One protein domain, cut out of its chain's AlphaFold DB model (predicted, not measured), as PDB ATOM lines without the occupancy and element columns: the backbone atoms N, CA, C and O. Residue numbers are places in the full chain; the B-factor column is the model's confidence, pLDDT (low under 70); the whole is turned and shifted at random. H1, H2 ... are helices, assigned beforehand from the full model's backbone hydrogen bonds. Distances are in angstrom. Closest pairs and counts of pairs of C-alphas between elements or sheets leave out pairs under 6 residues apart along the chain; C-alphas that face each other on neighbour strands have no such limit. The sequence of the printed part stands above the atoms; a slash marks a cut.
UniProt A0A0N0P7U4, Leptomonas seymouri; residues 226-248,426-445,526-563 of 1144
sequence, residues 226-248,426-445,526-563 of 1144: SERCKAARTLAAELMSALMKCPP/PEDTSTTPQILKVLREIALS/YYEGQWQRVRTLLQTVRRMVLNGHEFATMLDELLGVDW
ATOM      1  N   SER A 226      12.622 -40.531 -51.606       81.12
ATOM      2  CA  SER A 226      12.985 -41.621 -50.688       81.12
ATOM      3  C   SER A 226      13.917 -41.133 -49.572       81.12
ATOM      4  O   SER A 226      13.676 -41.433 -48.405       81.12
ATOM      5  N   GLU A 227      14.940 -40.331 -49.890       83.56
ATOM      6  CA  GLU A 227      15.828 -39.718 -48.889       83.56
ATOM      7  C   GLU A 227      15.083 -38.718 -47.994       83.56
ATOM      8  O   GLU A 227      15.206 -38.793 -46.772       83.56
ATOM      9  N   ARG A 228      14.268 -37.826 -48.580       86.25
ATOM     10  CA  ARG A 228      13.469 -36.835 -47.835       86.25
ATOM     11  C   ARG A 228      12.484 -37.515 -46.864       86.25
ATOM     12  O   ARG A 228      12.423 -37.139 -45.695       86.25
ATOM     13  N   CYS A 229      11.805 -38.586 -47.286       86.25
ATOM     14  CA  CYS A 229      10.981 -39.439 -46.419       86.25
ATOM     15  C   CYS A 229      11.807 -40.151 -45.332       86.25
ATOM     16  O   CYS A 229      11.420 -40.154 -44.163       86.25
ATOM     17  N   LYS A 230      12.965 -40.731 -45.677       86.00
ATOM     18  CA  LYS A 230      13.849 -41.410 -44.711       86.00
ATOM     19  C   LYS A 230      14.333 -40.451 -43.615       86.00
ATOM     20  O   LYS A 230      14.287 -40.830 -42.447       86.00
ATOM     21  N   ALA A 231      14.708 -39.220 -43.963       88.50
ATOM     22  CA  ALA A 231      15.107 -38.185 -43.008       88.50
ATOM     23  C   ALA A 231      13.928 -37.671 -42.157       88.50
ATOM     24  O   ALA A 231      14.054 -37.572 -40.937       88.50
ATOM     25  N   ALA A 232      12.760 -37.422 -42.765       89.81
ATOM     26  CA  ALA A 232      11.555 -37.010 -42.039       89.81
ATOM     27  C   ALA A 232      11.086 -38.067 -41.018       89.81
ATOM     28  O   ALA A 232      10.629 -37.712 -39.933       89.81
ATOM     29  N   ARG A 233      11.254 -39.361 -41.327       88.81
ATOM     30  CA  ARG A 233      10.994 -40.477 -40.404       88.81
ATOM     31  C   ARG A 233      11.929 -40.476 -39.198       88.81
ATOM     32  O   ARG A 233      11.447 -40.617 -38.078       88.81
ATOM     33  N   THR A 234      13.238 -40.328 -39.420       88.75
ATOM     34  CA  THR A 234      14.228 -40.262 -38.331       88.75
ATOM     35  C   THR A 234      13.920 -39.088 -37.410       88.75
ATOM     36  O   THR A 234      13.792 -39.277 -36.204       88.75
ATOM     37  N   LEU A 235      13.664 -37.907 -37.984       90.31
ATOM     38  CA  LEU A 235      13.277 -36.733 -37.211       90.31
ATOM     39  C   LEU A 235      11.975 -36.959 -36.424       90.31
ATOM     40  O   LEU A 235      11.892 -36.604 -35.253       90.31
ATOM     41  N   ALA A 236      10.954 -37.569 -37.031       90.69
ATOM     42  CA  ALA A 236       9.708 -37.859 -36.326       90.69
ATOM     43  C   ALA A 236       9.921 -38.807 -35.129       90.69
ATOM     44  O   ALA A 236       9.309 -38.602 -34.082       90.69
ATOM     45  N   ALA A 237      10.813 -39.796 -35.253       85.25
ATOM     46  CA  ALA A 237      11.195 -40.679 -34.152       85.25
ATOM     47  C   ALA A 237      11.951 -39.933 -33.035       85.25
ATOM     48  O   ALA A 237      11.608 -40.092 -31.865       85.25
ATOM     49  N   GLU A 238      12.914 -39.073 -33.380       90.25
ATOM     50  CA  GLU A 238      13.644 -38.234 -32.417       90.25
ATOM     51  C   GLU A 238      12.701 -37.307 -31.634       90.25
ATOM     52  O   GLU A 238      12.744 -37.276 -30.403       90.25
ATOM     53  N   LEU A 239      11.795 -36.609 -32.327       90.94
ATOM     54  CA  LEU A 239      10.847 -35.674 -31.710       90.94
ATOM     55  C   LEU A 239       9.779 -36.387 -30.861       90.94
ATOM     56  O   LEU A 239       9.382 -35.858 -29.822       90.94
ATOM     57  N   MET A 240       9.349 -37.599 -31.241       89.94
ATOM     58  CA  MET A 240       8.522 -38.446 -30.367       89.94
ATOM     59  C   MET A 240       9.296 -38.892 -29.122       89.94
ATOM     60  O   MET A 240       8.763 -38.807 -28.019       89.94
ATOM     61  N   SER A 241      10.552 -39.326 -29.273       85.94
ATOM     62  CA  SER A 241      11.395 -39.744 -28.145       85.94
ATOM     63  C   SER A 241      11.616 -38.589 -27.157       85.94
ATOM     64  O   SER A 241      11.516 -38.792 -25.949       85.94
ATOM     65  N   ALA A 242      11.833 -37.365 -27.654       85.69
ATOM     66  CA  ALA A 242      11.959 -36.160 -26.834       85.69
ATOM     67  C   ALA A 242      10.665 -35.831 -26.064       85.69
ATOM     68  O   ALA A 242      10.702 -35.721 -24.840       85.69
ATOM     69  N   LEU A 243       9.520 -35.746 -26.757       86.00
ATOM     70  CA  LEU A 243       8.219 -35.434 -26.143       86.00
ATOM     71  C   LEU A 243       7.747 -36.486 -25.125       86.00
ATOM     72  O   LEU A 243       7.036 -36.137 -24.187       86.00
ATOM     73  N   MET A 244       8.122 -37.757 -25.304       82.81
ATOM     74  CA  MET A 244       7.792 -38.833 -24.359       82.81
ATOM     75  C   MET A 244       8.714 -38.846 -23.131       82.81
ATOM     76  O   MET A 244       8.249 -39.137 -22.033       82.81
ATOM     77  N   LYS A 245      10.007 -38.522 -23.291       79.81
ATOM     78  CA  LYS A 245      10.980 -38.466 -22.182       79.81
ATOM     79  C   LYS A 245      10.787 -37.237 -21.294       79.81
ATOM     80  O   LYS A 245      10.877 -37.345 -20.077       79.81
ATOM     81  N   CYS A 246      10.502 -36.088 -21.905       74.44
ATOM     82  CA  CYS A 246      10.261 -34.821 -21.224       74.44
ATOM     83  C   CYS A 246       8.939 -34.210 -21.718       74.44
ATOM     84  O   CYS A 246       8.963 -33.318 -22.569       74.44
ATOM     85  N   PRO A 247       7.773 -34.667 -21.220       74.75
ATOM     86  CA  PRO A 247       6.502 -34.030 -21.542       74.75
ATOM     87  C   PRO A 247       6.504 -32.579 -21.015       74.75
ATOM     88  O   PRO A 247       6.688 -32.371 -19.811       74.75
ATOM     89  N   PRO A 248       6.315 -31.566 -21.882       75.44
ATOM     90  CA  PRO A 248       6.524 -30.169 -21.513       75.44
ATOM     91  C   PRO A 248       5.497 -29.708 -20.479       75.44
ATOM     92  O   PRO A 248       4.283 -29.804 -20.676       75.44
ATOM     93  N   PRO A 426       4.288 -27.549 -27.442       88.56
ATOM     94  CA  PRO A 426       2.887 -27.603 -27.867       88.56
ATOM     95  C   PRO A 426       2.148 -26.280 -27.650       88.56
ATOM     96  O   PRO A 426       2.481 -25.520 -26.740       88.56
ATOM     97  N   GLU A 427       1.101 -26.018 -28.441       84.06
ATOM     98  CA  GLU A 427       0.208 -24.882 -28.172       84.06
ATOM     99  C   GLU A 427      -0.452 -24.970 -26.793       84.06
ATOM    100  O   GLU A 427      -0.577 -23.940 -26.126       84.06
ATOM    101  N   ASP A 428      -0.810 -26.178 -26.344       82.19
ATOM    102  CA  ASP A 428      -1.270 -26.500 -24.994       82.19
ATOM    103  C   ASP A 428      -0.879 -27.936 -24.581       82.19
ATOM    104  O   ASP A 428      -0.629 -28.790 -25.432       82.19
ATOM    105  N   THR A 429      -0.855 -28.242 -23.278       79.06
ATOM    106  CA  THR A 429      -0.551 -29.596 -22.769       79.06
ATOM    107  C   THR A 429      -1.538 -30.662 -23.257       79.06
ATOM    108  O   THR A 429      -1.166 -31.823 -23.411       79.06
ATOM    109  N   SER A 430      -2.780 -30.275 -23.563       81.88
ATOM    110  CA  SER A 430      -3.782 -31.147 -24.194       81.88
ATOM    111  C   SER A 430      -3.471 -31.497 -25.662       81.88
ATOM    112  O   SER A 430      -3.997 -32.478 -26.191       81.88
ATOM    113  N   THR A 431      -2.595 -30.737 -26.329       86.62
ATOM    114  CA  THR A 431      -2.221 -30.928 -27.740       86.62
ATOM    115  C   THR A 431      -1.125 -31.988 -27.923       86.62
ATOM    116  O   THR A 431      -1.057 -32.616 -28.980       86.62
ATOM    117  N   THR A 432      -0.307 -32.260 -26.899       87.38
ATOM    118  CA  THR A 432       0.782 -33.262 -26.911       87.38
ATOM    119  C   THR A 432       0.392 -34.632 -27.501       87.38
ATOM    120  O   THR A 432       1.061 -35.064 -28.443       87.38
ATOM    121  N   PRO A 433      -0.691 -35.317 -27.068       86.00
ATOM    122  CA  PRO A 433      -1.093 -36.601 -27.661       86.00
ATOM    123  C   PRO A 433      -1.491 -36.495 -29.143       86.00
ATOM    124  O   PRO A 433      -1.323 -37.452 -29.900       86.00
ATOM    125  N   GLN A 434      -1.979 -35.335 -29.594       89.00
ATOM    126  CA  GLN A 434      -2.274 -35.108 -31.010       89.00
ATOM    127  C   GLN A 434      -0.984 -34.921 -31.825       89.00
ATOM    128  O   GLN A 434      -0.876 -35.467 -32.921       89.00
ATOM    129  N   ILE A 435       0.019 -34.214 -31.286       91.12
ATOM    130  CA  ILE A 435       1.340 -34.059 -31.919       91.12
ATOM    131  C   ILE A 435       2.017 -35.426 -32.070       91.12
ATOM    132  O   ILE A 435       2.456 -35.771 -33.166       91.12
ATOM    133  N   LEU A 436       2.025 -36.239 -31.007       90.12
ATOM    134  CA  LEU A 436       2.552 -37.608 -31.031       90.12
ATOM    135  C   LEU A 436       1.848 -38.475 -32.089       90.12
ATOM    136  O   LEU A 436       2.512 -39.192 -32.835       90.12
ATOM    137  N   LYS A 437       0.518 -38.359 -32.231       90.81
ATOM    138  CA  LYS A 437      -0.240 -39.044 -33.291       90.81
ATOM    139  C   LYS A 437       0.215 -38.632 -34.700       90.81
ATOM    140  O   LYS A 437       0.397 -39.504 -35.546       90.81
ATOM    141  N   VAL A 438       0.415 -37.336 -34.960       93.19
ATOM    142  CA  VAL A 438       0.844 -36.837 -36.284       93.19
ATOM    143  C   VAL A 438       2.301 -37.214 -36.581       93.19
ATOM    144  O   VAL A 438       2.599 -37.647 -37.694       93.19
ATOM    145  N   LEU A 439       3.205 -37.135 -35.597       92.81
ATOM    146  CA  LEU A 439       4.588 -37.610 -35.737       92.81
ATOM    147  C   LEU A 439       4.642 -39.122 -36.010       92.81
ATOM    148  O   LEU A 439       5.392 -39.565 -36.881       92.81
ATOM    149  N   ARG A 440       3.795 -39.919 -35.345       90.19
ATOM    150  CA  ARG A 440       3.662 -41.352 -35.639       90.19
ATOM    151  C   ARG A 440       3.151 -41.594 -37.059       90.19
ATOM    152  O   ARG A 440       3.657 -42.485 -37.735       90.19
ATOM    153  N   GLU A 441       2.195 -40.800 -37.542       89.75
ATOM    154  CA  GLU A 441       1.714 -40.911 -38.923       89.75
ATOM    155  C   GLU A 441       2.803 -40.561 -39.951       89.75
ATOM    156  O   GLU A 441       2.889 -41.233 -40.981       89.75
ATOM    157  N   ILE A 442       3.684 -39.592 -39.667       90.56
ATOM    158  CA  ILE A 442       4.879 -39.317 -40.489       90.56
ATOM    159  C   ILE A 442       5.793 -40.545 -40.515       90.56
ATOM    160  O   ILE A 442       6.160 -41.009 -41.592       90.56
ATOM    161  N   ALA A 443       6.119 -41.107 -39.347       87.62
ATOM    162  CA  ALA A 443       7.021 -42.250 -39.257       87.62
ATOM    163  C   ALA A 443       6.496 -43.484 -40.019       87.62
ATOM    164  O   ALA A 443       7.259 -44.127 -40.744       87.62
ATOM    165  N   LEU A 444       5.191 -43.766 -39.915       83.62
ATOM    166  CA  LEU A 444       4.510 -44.848 -40.638       83.62
ATOM    167  C   LEU A 444       4.380 -44.568 -42.147       83.62
ATOM    168  O   LEU A 444       4.532 -45.480 -42.954       83.62
ATOM    169  N   SER A 445       4.157 -43.311 -42.553       82.00
ATOM    170  CA  SER A 445       4.067 -42.919 -43.975       82.00
ATOM    171  C   SER A 445       5.395 -43.052 -44.736       82.00
ATOM    172  O   SER A 445       5.406 -42.950 -45.960       82.00
ATOM    173  N   TYR A 526       5.510 -43.499 -56.523       72.00
ATOM    174  CA  TYR A 526       5.099 -43.973 -55.201       72.00
ATOM    175  C   TYR A 526       5.724 -43.142 -54.070       72.00
ATOM    176  O   TYR A 526       5.010 -42.663 -53.183       72.00
ATOM    177  N   TYR A 527       7.042 -42.915 -54.117       74.69
ATOM    178  CA  TYR A 527       7.729 -42.132 -53.086       74.69
ATOM    179  C   TYR A 527       7.360 -40.643 -53.115       74.69
ATOM    180  O   TYR A 527       7.267 -40.040 -52.047       74.69
ATOM    181  N   GLU A 528       7.089 -40.040 -54.279       81.19
ATOM    182  CA  GLU A 528       6.623 -38.642 -54.334       81.19
ATOM    183  C   GLU A 528       5.198 -38.502 -53.751       81.19
ATOM    184  O   GLU A 528       4.913 -37.554 -53.015       81.19
ATOM    185  N   GLY A 529       4.326 -39.497 -53.967       80.88
ATOM    186  CA  GLY A 529       3.008 -39.574 -53.323       80.88
ATOM    187  C   GLY A 529       3.084 -39.705 -51.794       80.88
ATOM    188  O   GLY A 529       2.363 -39.004 -51.077       80.88
ATOM    189  N   GLN A 530       3.996 -40.538 -51.275       83.81
ATOM    190  CA  GLN A 530       4.297 -40.584 -49.836       83.81
ATOM    191  C   GLN A 530       4.815 -39.230 -49.327       83.81
ATOM    192  O   GLN A 530       4.325 -38.718 -48.317       83.81
ATOM    193  N   TRP A 531       5.764 -38.615 -50.038       90.06
ATOM    194  CA  TRP A 531       6.369 -37.339 -49.658       90.06
ATOM    195  C   TRP A 531       5.341 -36.203 -49.572       90.06
ATOM    196  O   TRP A 531       5.375 -35.414 -48.628       90.06
ATOM    197  N   GLN A 532       4.352 -36.158 -50.469       87.56
ATOM    198  CA  GLN A 532       3.276 -35.163 -50.407       87.56
ATOM    199  C   GLN A 532       2.372 -35.328 -49.166       87.56
ATOM    200  O   GLN A 532       1.948 -34.331 -48.567       87.56
ATOM    201  N   ARG A 533       2.128 -36.565 -48.704       88.38
ATOM    202  CA  ARG A 533       1.460 -36.814 -47.411       88.38
ATOM    203  C   ARG A 533       2.328 -36.338 -46.244       88.38
ATOM    204  O   ARG A 533       1.839 -35.634 -45.363       88.38
ATOM    205  N   VAL A 534       3.621 -36.657 -46.268       91.69
ATOM    206  CA  VAL A 534       4.598 -36.274 -45.232       91.69
ATOM    207  C   VAL A 534       4.719 -34.752 -45.099       91.69
ATOM    208  O   VAL A 534       4.638 -34.242 -43.982       91.69
ATOM    209  N   ARG A 535       4.795 -34.010 -46.215       92.44
ATOM    210  CA  ARG A 535       4.705 -32.536 -46.262       92.44
ATOM    211  C   ARG A 535       3.487 -32.021 -45.487       92.44
ATOM    212  O   ARG A 535       3.621 -31.174 -44.605       92.44
ATOM    213  N   THR A 536       2.309 -32.576 -45.772       91.88
ATOM    214  CA  THR A 536       1.029 -32.168 -45.161       91.88
ATOM    215  C   THR A 536       1.005 -32.416 -43.644       91.88
ATOM    216  O   THR A 536       0.508 -31.593 -42.870       91.88
ATOM    217  N   LEU A 537       1.594 -33.528 -43.196       93.12
ATOM    218  CA  LEU A 537       1.712 -33.867 -41.777       93.12
ATOM    219  C   LEU A 537       2.739 -32.975 -41.054       93.12
ATOM    220  O   LEU A 537       2.435 -32.454 -39.983       93.12
ATOM    221  N   LEU A 538       3.903 -32.697 -41.658       94.12
ATOM    222  CA  LEU A 538       4.905 -31.759 -41.123       94.12
ATOM    223  C   LEU A 538       4.336 -30.337 -40.965       94.12
ATOM    224  O   LEU A 538       4.503 -29.703 -39.921       94.12
ATOM    225  N   GLN A 539       3.581 -29.856 -41.957       93.06
ATOM    226  CA  GLN A 539       2.843 -28.588 -41.883       93.06
ATOM    227  C   GLN A 539       1.727 -28.596 -40.824       93.06
ATOM    228  O   GLN A 539       1.285 -27.537 -40.377       93.06
ATOM    229  N   THR A 540       1.266 -29.772 -40.402       93.19
ATOM    230  CA  THR A 540       0.285 -29.919 -39.323       93.19
ATOM    231  C   THR A 540       0.968 -29.875 -37.957       93.19
ATOM    232  O   THR A 540       0.580 -29.033 -37.154       93.19
ATOM    233  N   VAL A 541       2.070 -30.612 -37.742       93.19
ATOM    234  CA  VAL A 541       2.916 -30.466 -36.533       93.19
ATOM    235  C   VAL A 541       3.323 -29.005 -36.326       93.19
ATOM    236  O   VAL A 541       3.152 -28.467 -35.236       93.19
ATOM    237  N   ARG A 542       3.766 -28.321 -37.389       93.75
ATOM    238  CA  ARG A 542       4.165 -26.904 -37.349       93.75
ATOM    239  C   ARG A 542       3.071 -25.950 -36.852       93.75
ATOM    240  O   ARG A 542       3.404 -24.908 -36.293       93.75
ATOM    241  N   ARG A 543       1.792 -26.272 -37.069       91.94
ATOM    242  CA  ARG A 543       0.646 -25.470 -36.604       91.94
ATOM    243  C   ARG A 543       0.224 -25.790 -35.169       91.94
ATOM    244  O   ARG A 543      -0.562 -25.046 -34.612       91.94
ATOM    245  N   MET A 544       0.736 -26.874 -34.586       90.06
ATOM    246  CA  MET A 544       0.377 -27.362 -33.248       90.06
ATOM    247  C   MET A 544       1.438 -27.024 -32.186       90.06
ATOM    248  O   MET A 544       1.303 -27.431 -31.031       90.06
ATOM    249  N   VAL A 545       2.496 -26.295 -32.565       91.69
ATOM    250  CA  VAL A 545       3.633 -25.956 -31.697       91.69
ATOM    251  C   VAL A 545       3.943 -24.457 -31.722       91.69
ATOM    252  O   VAL A 545       4.057 -23.828 -32.777       91.69
ATOM    253  N   LEU A 546       4.132 -23.867 -30.539       89.06
ATOM    254  CA  LEU A 546       4.421 -22.445 -30.360       89.06
ATOM    255  C   LEU A 546       5.743 -22.041 -31.020       89.06
ATOM    256  O   LEU A 546       5.836 -20.915 -31.520       89.06
ATOM    257  N   ASN A 547       6.716 -22.956 -31.074       90.75
ATOM    258  CA  ASN A 547       8.004 -22.774 -31.736       90.75
ATOM    259  C   ASN A 547       8.027 -23.222 -33.214       90.75
ATOM    260  O   ASN A 547       9.082 -23.511 -33.778       90.75
ATOM    261  N   GLY A 548       6.877 -23.190 -33.900       88.69
ATOM    262  CA  GLY A 548       6.719 -23.524 -35.328       88.69
ATOM    263  C   GLY A 548       7.497 -22.654 -36.339       88.69
ATOM    264  O   GLY A 548       7.307 -22.800 -37.551       88.69
ATOM    265  N   HIS A 549       8.361 -21.744 -35.876       87.06
ATOM    266  CA  HIS A 549       9.393 -21.094 -36.690       87.06
ATOM    267  C   HIS A 549      10.739 -21.827 -36.572       87.06
ATOM    268  O   HIS A 549      11.287 -22.218 -37.595       87.06
ATOM    269  N   GLU A 550      11.208 -22.116 -35.353       89.50
ATOM    270  CA  GLU A 550      12.413 -22.923 -35.083       89.50
ATOM    271  C   GLU A 550      12.318 -24.305 -35.751       89.50
ATOM    272  O   GLU A 550      13.227 -24.720 -36.471       89.50
ATOM    273  N   PHE A 551      11.164 -24.970 -35.604       92.31
ATOM    274  CA  PHE A 551      10.863 -26.233 -36.287       92.31
ATOM    275  C   PHE A 551      10.942 -26.106 -37.813       92.31
ATOM    276  O   PHE A 551      11.499 -26.973 -38.477       92.31
ATOM    277  N   ALA A 552      10.448 -25.003 -38.376       90.50
ATOM    278  CA  ALA A 552      10.476 -24.774 -39.817       90.50
ATOM    279  C   ALA A 552      11.901 -24.535 -40.348       90.50
ATOM    280  O   ALA A 552      12.239 -25.026 -41.420       90.50
ATOM    281  N   THR A 553      12.742 -23.826 -39.590       90.56
ATOM    282  CA  THR A 553      14.161 -23.615 -39.922       90.56
ATOM    283  C   THR A 553      14.947 -24.926 -39.866       90.56
ATOM    284  O   THR A 553      15.718 -25.217 -40.775       90.56
ATOM    285  N   MET A 554      14.712 -25.761 -38.850       91.12
ATOM    286  CA  MET A 554      15.360 -27.074 -38.740       91.12
ATOM    287  C   MET A 554      14.905 -28.049 -39.841       91.12
ATOM    288  O   MET A 554      15.727 -28.812 -40.350       91.12
ATOM    289  N   LEU A 555      13.638 -27.981 -40.274       91.62
ATOM    290  CA  LEU A 555      13.159 -28.724 -41.443       91.62
ATOM    291  C   LEU A 555      13.799 -28.235 -42.754       91.62
ATOM    292  O   LEU A 555      14.169 -29.074 -43.569       91.62
ATOM    293  N   ASP A 556      13.996 -26.926 -42.954       90.75
ATOM    294  CA  ASP A 556      14.723 -26.410 -44.129       90.75
ATOM    295  C   ASP A 556      16.180 -26.900 -44.156       90.75
ATOM    296  O   ASP A 556      16.690 -27.294 -45.205       90.75
ATOM    297  N   GLU A 557      16.841 -26.915 -42.993       89.12
ATOM    298  CA  GLU A 557      18.229 -27.368 -42.833       89.12
ATOM    299  C   GLU A 557      18.385 -28.902 -42.936       89.12
ATOM    300  O   GLU A 557      19.507 -29.401 -43.017       89.12
ATOM    301  N   LEU A 558      17.292 -29.675 -42.892       87.62
ATOM    302  CA  LEU A 558      17.309 -31.145 -42.966       87.62
ATOM    303  C   LEU A 558      16.743 -31.697 -44.285       87.62
ATOM    304  O   LEU A 558      17.245 -32.695 -44.795       87.62
ATOM    305  N   LEU A 559      15.691 -31.076 -44.819       88.12
ATOM    306  CA  LEU A 559      14.880 -31.588 -45.933       88.12
ATOM    307  C   LEU A 559      14.887 -30.658 -47.162       88.12
ATOM    308  O   LEU A 559      14.241 -30.977 -48.160       88.12
ATOM    309  N   GLY A 560      15.593 -29.521 -47.093       86.56
ATOM    310  CA  GLY A 560      15.483 -28.426 -48.060       86.56
ATOM    311  C   GLY A 560      14.176 -27.642 -47.892       86.56
ATOM    312  O   GLY A 560      13.282 -28.061 -47.165       86.56
ATOM    313  N   VAL A 561      14.019 -26.503 -48.572       85.19
ATOM    314  CA  VAL A 561      12.788 -25.684 -48.460       85.19
ATOM    315  C   VAL A 561      11.531 -26.383 -49.005       85.19
ATOM    316  O   VAL A 561      10.412 -25.995 -48.670       85.19
ATOM    317  N   ASP A 562      11.699 -27.446 -49.798       78.69
ATOM    318  CA  ASP A 562      10.641 -28.188 -50.490       78.69
ATOM    319  C   ASP A 562       9.495 -28.653 -49.585       78.69
ATOM    320  O   ASP A 562       8.355 -28.752 -50.053       78.69
ATOM    321  N   TRP A 563       9.739 -28.964 -48.303       86.31
ATOM    322  CA  TRP A 563       8.676 -29.471 -47.418       86.31
ATOM    323  C   TRP A 563       7.537 -28.446 -47.214       86.31
ATOM    324  O   TRP A 563       6.406 -28.815 -46.884       86.31
TER     325      TRP A 563
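AT A GLANCE: This is residues 226 to 248, 426 to 445 and 526 to 563 of the 1144 residues of a protein of Leptomonas seymouri (UniProt A0A0N0P7U4). Three helices, H1, H2 and H3, lie lengthwise in an up-and-down bundle, and a shorter fourth helix, H4, sits at one side of it, touching the first part of H1. The link from H3 folds back, and H4 runs opposite ways to H1. The printed part has 81 residues with four named helices, in the order H1, H2, H3, H4, and no named strand; the class is all helix. It is compact, with a radius of gyration of the C-alphas of 12.0 A, and only just elongated, spanning 35 by 23 by 18 A.

IN THESE COORDINATES: H1, residues 226 to 245, is the longest helix; it measures 28.8 A from C-alpha 226 at (12.985, -41.621, -50.688) to C-alpha 245 at (10.980, -38.466, -22.182). H2, residues 432 to 445, measures 19.9 A. H3, residues 526 to 541, measures 23.1 A. H4, residues 550 to 559, measures 14.1 A and ends with C-alpha 559 at (14.880, -31.588, -45.933).

HOW THE PARTS SIT: H1 is the hub and touches the three other helices. H1 and H2 touch, with the C-alphas of Arg 233 and Ala 443 closest at 4.5 A, and run opposite ways at a shallow tilt of 28 degrees. H2 and H3 touch, with the C-alphas of Ile 442 and Val 534 closest at 5.6 A, and run opposite ways at a shallow tilt of 10 degrees. H1 touches H3 with residues 226 to 232 alone, and H3 touches H1 with residues 527 to 534 alone; the closest C-alphas are those of Ser 226 and Tyr 527, 5.8 A apart. These two run the same way at a shallow tilt of 32 degrees, only just short of steep. H1, H2 and H3 form an up-and-down bundle, in which each helix runs against the one before it in the chain. H1 touches H4 with residues 228 to 232 alone; the C-alphas of Arg 228 and Leu 559 are closest, at 5.8 A. H1 and H4 run opposite ways at a shallow tilt of 34.7 degrees, only just short of steep. H3 and H4 are near each other, with 5 pairs of C-alphas within 10 A, and H2 and H4 are apart. In H1, H2, H3 and H4 every O i to N i+4 pair is within hydrogen-bond range.

THE WHOLE: The two C-alphas farthest apart, those of Pro 248 and Tyr 526, are 36.4 A apart. Residues 249 to 425 are not printed, and C-alphas 248 and 426 are 7.8 A apart across this cut. Residues 446 to 525 are not printed either, and C-alphas 445 and 526 are 11.3 A apart across that cut. The link from H3 to H4, 8 residues, is short. The mean pLDDT of the printed part is 87.3, and no printed residue is under 70.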